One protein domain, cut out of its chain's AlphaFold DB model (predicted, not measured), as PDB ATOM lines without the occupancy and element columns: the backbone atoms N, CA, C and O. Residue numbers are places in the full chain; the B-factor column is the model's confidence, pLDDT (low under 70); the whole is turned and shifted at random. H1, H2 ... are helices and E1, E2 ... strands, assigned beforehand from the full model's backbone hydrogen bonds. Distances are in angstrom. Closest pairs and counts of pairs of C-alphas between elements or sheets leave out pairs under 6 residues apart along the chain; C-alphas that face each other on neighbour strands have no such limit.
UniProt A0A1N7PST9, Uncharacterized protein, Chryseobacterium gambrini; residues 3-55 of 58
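AT A GLANCE: This is residues 3 to 55 of the 58 residues of an uncharacterized protein of Chryseobacterium gambrini (UniProt A0A1N7PST9). A loose, flat T with little regular structure: the thin hairpin E1 and E2 makes its stem, and the short helices H1 and H2 lie out on its two arms. Residues 30 to 35, the hairpin's tip, and 49 to 55, of which 49 to 53 belong to H2, stick out. The printed part has 53 residues, in the order H1, E1, E2, H2, with one antiparallel sheet; the class is mixed, with only 21 residues in named elements. The radius of gyration of the C-alphas is 14.0 A and the spans are 37 by 37 by 10 A.

IN THESE COORDINATES: E1, residues 27 to 29, begins at C-alpha 27 (114.125, 202.605, 269.941) and is 6.6 A long; E2, residues 36 to 38, is 6.4 A. H2, residues 45 to 53, 12.3 A, ends at C-alpha 53 (99.290, 207.732, 291.365). H1 is residues 8 to 13, 8.5 A.

HOW THE PARTS SIT: In the hairpin E1 and E2, antiparallel at 163 degrees, N 28 and O 37 are within hydrogen-bond range at 2.8 A. H1 is apart from E2 and H2, and E1 from H2. In H1 and H2 every O i to N i+4 pair is within hydrogen-bond range.

THE WHOLE: The printed part has no cut; the H1 to E1 link, 13 residues, is long. Residues 3 to 5, 16, 19 to 26 and 40 to 44 have pLDDT under 70.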
ATOM      1  N   PHE A   3     120.080 202.796 269.435       64.50
ATOM      2  CA  PHE A   3     120.488 204.162 269.741       64.50
ATOM      3  C   PHE A   3     120.014 204.552 271.135       64.50
ATOM      4  O   PHE A   3     118.928 204.161 271.549       64.50
ATOM      5  N   PHE A   4     120.834 205.340 271.823       66.38
ATOM      6  CA  PHE A   4     120.526 205.917 273.125       66.38
ATOM      7  C   PHE A   4     120.622 207.437 273.019       66.38
ATOM      8  O   PHE A   4     121.567 207.954 272.417       66.38
ATOM      9  N   TYR A   5     119.666 208.147 273.609       67.88
ATOM     10  CA  TYR A   5     119.730 209.596 273.751       67.88
ATOM     11  C   TYR A   5     120.480 209.938 275.034       67.88
ATOM     12  O   TYR A   5     120.072 209.555 276.125       67.88
ATOM     13  N   VAL A   6     121.574 210.684 274.904       72.50
ATOM     14  CA  VAL A   6     122.300 211.265 276.039       72.50
ATOM     15  C   VAL A   6     122.215 212.784 275.971       72.50
ATOM     16  O   VAL A   6     122.212 213.355 274.877       72.50
ATOM     17  N   SER A   7     122.136 213.447 277.126       76.12
ATOM     18  CA  SER A   7     122.247 214.905 277.170       76.12
ATOM     19  C   SER A   7     123.637 215.321 276.681       76.12
ATOM     20  O   SER A   7     124.620 214.588 276.852       76.12
ATOM     21  N   LYS A   8     123.735 216.503 276.066       83.88
ATOM     22  CA  LYS A   8     125.029 217.047 275.636       83.88
ATOM     23  C   LYS A   8     125.965 217.204 276.837       83.88
ATOM     24  O   LYS A   8     127.140 216.863 276.759       83.88
ATOM     25  N   GLU A   9     125.420 217.644 277.962       83.38
ATOM     26  CA  GLU A   9     126.114 217.823 279.227       83.38
ATOM     27  C   GLU A   9     126.695 216.509 279.753       83.38
ATOM     28  O   GLU A   9     127.861 216.490 280.141       83.38
ATOM     29  N   PHE A  10     125.954 215.395 279.720       82.38
ATOM     30  CA  PHE A  10     126.517 214.091 280.089       82.38
ATOM     31  C   PHE A  10     127.619 213.653 279.130       82.38
ATOM     32  O   PHE A  10     128.656 213.157 279.570       82.38
ATOM     33  N   TYR A  11     127.415 213.844 277.825       84.12
ATOM     34  CA  TYR A  11     128.417 213.488 276.827       84.12
ATOM     35  C   TYR A  11     129.745 214.218 277.074       84.12
ATOM     36  O   TYR A  11     130.809 213.593 277.033       84.12
ATOM     37  N   ASP A  12     129.660 215.510 277.393       90.62
ATOM     38  CA  ASP A  12     130.811 216.386 277.592       90.62
ATOM     39  C   ASP A  12     131.461 216.213 278.986       90.62
ATOM     40  O   ASP A  12     132.679 216.330 279.104       90.62
ATOM     41  N   THR A  13     130.691 215.917 280.043       89.62
ATOM     42  CA  THR A  13     131.189 215.926 281.441       89.62
ATOM     43  C   THR A  13     131.314 214.555 282.099       89.62
ATOM     44  O   THR A  13     132.068 214.416 283.059       89.62
ATOM     45  N   ARG A  14     130.581 213.545 281.612       82.19
ATOM     46  CA  ARG A  14     130.406 212.229 282.260       82.19
ATOM     47  C   ARG A  14     129.872 212.291 283.695       82.19
ATOM     48  O   ARG A  14     129.991 211.317 284.429       82.19
ATOM     49  N   ASP A  15     129.269 213.408 284.089       78.44
ATOM     50  CA  ASP A  15     128.609 213.543 285.383       78.44
ATOM     51  C   ASP A  15     127.264 212.799 285.358       78.44
ATOM     52  O   ASP A  15     126.351 213.133 284.598       78.44
ATOM     53  N   GLU A  16     127.156 211.776 286.207       68.19
ATOM     54  CA  GLU A  16     125.993 210.894 286.355       68.19
ATOM     55  C   GLU A  16     124.687 211.651 286.630       68.19
ATOM     56  O   GLU A  16     123.606 211.188 286.262       68.19
ATOM     57  N   LYS A  17     124.773 212.863 287.190       71.00
ATOM     58  CA  LYS A  17     123.623 213.755 287.372       71.00
ATOM     59  C   LYS A  17     122.897 214.070 286.060       71.00
ATOM     60  O   LYS A  17     121.695 214.314 286.083       71.00
ATOM     61  N   TYR A  18     123.602 214.065 284.929       71.44
ATOM     62  CA  TYR A  18     123.042 214.339 283.601       71.44
ATOM     63  C   TYR A  18     122.877 213.073 282.744       71.44
ATOM     64  O   TYR A  18     122.370 213.166 281.622       71.44
ATOM     65  N   ASN A  19     123.303 211.905 283.249       66.94
ATOM     66  CA  ASN A  19     123.194 210.608 282.564       66.94
ATOM     67  C   ASN A  19     121.735 210.158 282.421       66.94
ATOM     68  O   ASN A  19     121.347 209.468 281.480       66.94
ATOM     69  N   THR A  20     120.890 210.603 283.344       57.41
ATOM     70  CA  THR A  20     119.456 210.359 283.303       57.41
ATOM     71  C   THR A  20     118.771 211.427 282.458       57.41
ATOM     72  O   THR A  20     118.100 212.325 282.957       57.41
ATOM     73  N   LEU A  21     118.855 211.284 281.132       59.97
ATOM     74  CA  LEU A  21     117.664 211.599 280.347       59.97
ATOM     75  C   LEU A  21     116.624 210.570 280.777       59.97
ATOM     76  O   LEU A  21     116.627 209.430 280.315       59.97
ATOM     77  N   VAL A  22     115.806 210.942 281.757       52.72
ATOM     78  CA  VAL A  22     114.618 210.183 282.135       52.72
ATOM     79  C   VAL A  22     113.795 210.103 280.857       52.72
ATOM     80  O   VAL A  22     113.328 211.126 280.363       52.72
ATOM     81  N   GLY A  23     113.807 208.930 280.230       52.38
ATOM     82  CA  GLY A  23     113.350 208.793 278.858       52.38
ATOM     83  C   GLY A  23     114.300 208.198 277.820       52.38
ATOM     84  O   GLY A  23     113.907 208.032 276.668       52.38
ATOM     85  N   ASN A  24     115.538 207.860 278.181       58.62
ATOM     86  CA  ASN A  24     116.525 207.267 277.270       58.62
ATOM     87  C   ASN A  24     116.277 205.772 277.026       58.62
ATOM     88  O   ASN A  24     117.096 204.900 277.322       58.62
ATOM     89  N   VAL A  25     115.113 205.463 276.498       67.62
ATOM     90  CA  VAL A  25     114.811 204.100 276.098       67.62
ATOM     91  C   VAL A  25     115.308 203.936 274.691       67.62
ATOM     92  O   VAL A  25     115.034 204.797 273.850       67.62
ATOM     93  N   PRO A  26     116.012 202.838 274.403       68.62
ATOM     94  CA  PRO A  26     116.308 202.531 273.029       68.62
ATOM     95  C   PRO A  26     115.015 202.474 272.212       68.62
ATOM     96  O   PRO A  26     113.960 202.047 272.680       68.62
ATOM     97  N   PHE A  27     115.121 202.884 270.961       73.94
ATOM     98  CA  PHE A  27     114.125 202.605 269.941       73.94
ATOM     99  C   PHE A  27     114.771 201.718 268.879       73.94
ATOM    100  O   PHE A  27     115.980 201.787 268.623       73.94
ATOM    101  N   LEU A  28     113.977 200.839 268.279       80.94
ATOM    102  CA  LEU A  28     114.410 199.988 267.182       80.94
ATOM    103  C   LEU A  28     113.956 200.596 265.865       80.94
ATOM    104  O   LEU A  28     112.769 200.811 265.663       80.94
ATOM    105  N   VAL A  29     114.902 200.784 264.948       84.50
ATOM    106  CA  VAL A  29     114.598 201.069 263.543       84.50
ATOM    107  C   VAL A  29     114.671 199.764 262.756       84.50
ATOM    108  O   VAL A  29     115.729 199.120 262.713       84.50
ATOM    109  N   LYS A  30     113.561 199.358 262.137       88.56
ATOM    110  CA  LYS A  30     113.532 198.214 261.221       88.56
ATOM    111  C   LYS A  30     114.286 198.562 259.944       88.56
ATOM    112  O   LYS A  30     114.051 199.583 259.314       88.56
ATOM    113  N   ASN A  31     115.182 197.675 259.527       85.69
ATOM    114  CA  ASN A  31     115.993 197.897 258.327       85.69
ATOM    115  C   ASN A  31     115.193 197.734 257.017       85.69
ATOM    116  O   ASN A  31     115.641 198.154 255.959       85.69
ATOM    117  N   VAL A  32     114.029 197.082 257.071       92.31
ATOM    118  CA  VAL A  32     113.270 196.711 255.865       92.31
ATOM    119  C   VAL A  32     112.414 197.864 255.338       92.31
ATOM    120  O   VAL A  32     112.241 197.997 254.132       92.31
ATOM    121  N   ASP A  33     111.896 198.691 256.242       93.94
ATOM    122  CA  ASP A  33     110.899 199.729 255.970       93.94
ATOM    123  C   ASP A  33     111.141 201.023 256.765       93.94
ATOM    124  O   ASP A  33     110.450 202.016 256.544       93.94
ATOM    125  N   GLY A  34     112.129 201.048 257.664       86.81
ATOM    126  CA  GLY A  34     112.425 202.206 258.502       86.81
ATOM    127  C   GLY A  34     111.440 202.413 259.654       86.81
ATOM    128  O   GLY A  34     111.497 203.463 260.293       86.81
ATOM    129  N   GLU A  35     110.553 201.455 259.940       90.25
ATOM    130  CA  GLU A  35     109.601 201.563 261.049       90.25
ATOM    131  C   GLU A  35     110.333 201.724 262.389       90.25
ATOM    132  O   GLU A  35     111.303 201.012 262.671       90.25
ATOM    133  N   ILE A  36     109.844 202.647 263.218       82.62
ATOM    134  CA  ILE A  36     110.378 202.931 264.549       82.62
ATOM    135  C   ILE A  36     109.495 202.245 265.592       82.62
ATOM    136  O   ILE A  36     108.302 202.527 265.684       82.62
ATOM    137  N   ILE A  37     110.093 201.367 266.396       80.44
ATOM    138  CA  ILE A  37     109.464 200.753 267.566       80.44
ATOM    139  C   ILE A  37     110.077 201.374 268.817       80.44
ATOM    140  O   ILE A  37     111.272 201.218 269.077       80.44
ATOM    141  N   GLU A  38     109.252 202.050 269.606       74.31
ATOM    142  CA  GLU A  38     109.633 202.610 270.900       74.31
ATOM    143  C   GLU A  38     109.417 201.561 272.000       74.31
ATOM    144  O   GLU A  38     108.330 200.995 272.115       74.31
ATOM    145  N   PHE A  39     110.438 201.274 272.816       71.00
ATOM    146  CA  PHE A  39     110.344 200.226 273.848       71.00
ATOM    147  C   PHE A  39     109.798 200.710 275.202       71.00
ATOM    148  O   PHE A  39     109.593 199.895 276.098       71.00
ATOM    149  N   GLY A  40     109.500 202.007 275.339       67.88
ATOM    150  CA  GLY A  40     108.868 202.582 276.531       67.88
ATOM    151  C   GLY A  40     109.774 202.695 277.764       67.88
ATOM    152  O   GLY A  40     110.720 201.935 277.946       67.88
ATOM    153  N   SER A  41     109.453 203.672 278.621       62.03
ATOM    154  CA  SER A  41     110.275 204.365 279.643       62.03
ATOM    155  C   SER A  41     110.914 205.716 279.212       62.03
ATOM    156  O   SER A  41     111.873 206.179 279.825       62.03
ATOM    157  N   GLY A  42     110.299 206.356 278.197       62.62
ATOM    158  CA  GLY A  42     110.643 207.612 277.496       62.62
ATOM    159  C   GLY A  42     110.319 208.957 278.185       62.62
ATOM    160  O   GLY A  42     110.693 210.013 277.685       62.62
ATOM    161  N   ASN A  43     109.596 208.932 279.300       67.56
ATOM    162  CA  ASN A  43     108.921 210.112 279.845       67.56
ATOM    163  C   ASN A  43     109.634 210.732 281.056       67.56
ATOM    164  O   ASN A  43     110.557 210.143 281.606       67.56
ATOM    165  N   THR A  44     109.194 211.917 281.493       66.00
ATOM    166  CA  THR A  44     109.772 212.609 282.658       66.00
ATOM    167  C   THR A  44     109.433 211.912 283.983       66.00
ATOM    168  O   THR A  44     108.549 211.057 284.048       66.00
ATOM    169  N   ILE A  45     110.111 212.299 285.071       72.00
ATOM    170  CA  ILE A  45     109.808 211.785 286.420       72.00
ATOM    171  C   ILE A  45     108.362 212.113 286.805       72.00
ATOM    172  O   ILE A  45     107.668 211.262 287.352       72.00
ATOM    173  N   GLU A  46     107.883 213.313 286.475       72.44
ATOM    174  CA  GLU A  46     106.520 213.760 286.771       72.44
ATOM    175  C   GLU A  46     105.476 212.882 286.082       72.44
ATOM    176  O   GLU A  46     104.470 212.543 286.702       72.44
ATOM    177  N   TYR A  47     105.727 212.467 284.835       78.56
ATOM    178  CA  TYR A  47     104.863 211.513 284.143       78.56
ATOM    179  C   TYR A  47     104.773 210.198 284.920       78.56
ATOM    180  O   TYR A  47     103.674 209.728 285.193       78.56
ATOM    181  N   TYR A  48     105.902 209.617 285.341       75.75
ATOM    182  CA  TYR A  48     105.858 208.349 286.079       75.75
ATOM    183  C   TYR A  48     105.192 208.471 287.441       75.75
ATOM    184  O   TYR A  48     104.486 207.551 287.839       75.75
ATOM    185  N   ILE A  49     105.374 209.598 288.135       83.94
ATOM    186  CA  ILE A  49     104.670 209.869 289.391       83.94
ATOM    187  C   ILE A  49     103.157 209.913 289.143       83.94
ATOM    188  O   ILE A  49     102.416 209.221 289.833       83.94
ATOM    189  N   GLN A  50     102.697 210.645 288.124       84.88
ATOM    190  CA  GLN A  50     101.272 210.734 287.785       84.88
ATOM    191  C   GLN A  50     100.677 209.381 287.389       84.88
ATOM    192  O   GLN A  50      99.565 209.046 287.791       84.88
ATOM    193  N   GLU A  51     101.398 208.591 286.599       82.62
ATOM    194  CA  GLU A  51     100.926 207.280 286.162       82.62
ATOM    195  C   GLU A  51     100.916 206.253 287.306       82.62
ATOM    196  O   GLU A  51     100.018 205.410 287.358       82.62
ATOM    197  N   TYR A  52     101.868 206.345 288.241       82.62
ATOM    198  CA  TYR A  52     101.870 205.566 289.480       82.62
ATOM    199  C   TYR A  52     100.681 205.941 290.374       82.62
ATOM    200  O   TYR A  52      99.922 205.069 290.791       82.62
ATOM    201  N   GLU A  53     100.448 207.236 290.604       91.50
ATOM    202  CA  GLU A  53      99.290 207.732 291.365       91.50
ATOM    203  C   GLU A  53      97.954 207.358 290.706       91.50
ATOM    204  O   GLU A  53      96.969 207.089 291.393       91.50
ATOM    205  N   ALA A  54      97.916 207.290 289.374       91.38
ATOM    206  CA  ALA A  54      96.756 206.848 288.609       91.38
ATOM    207  C   ALA A  54      96.601 205.316 288.528       91.38
ATOM    208  O   ALA A  54      95.646 204.839 287.910       91.38
ATOM    209  N   GLY A  55      97.520 204.543 289.117       87.06
ATOM    210  CA  GLY A  55      97.475 203.078 289.160       87.06
ATOM    211  C   GLY A  55      97.728 202.389 287.816       87.06
ATOM    212  O   GLY A  55      97.291 201.255 287.621       87.06
TER     213      GLY A  55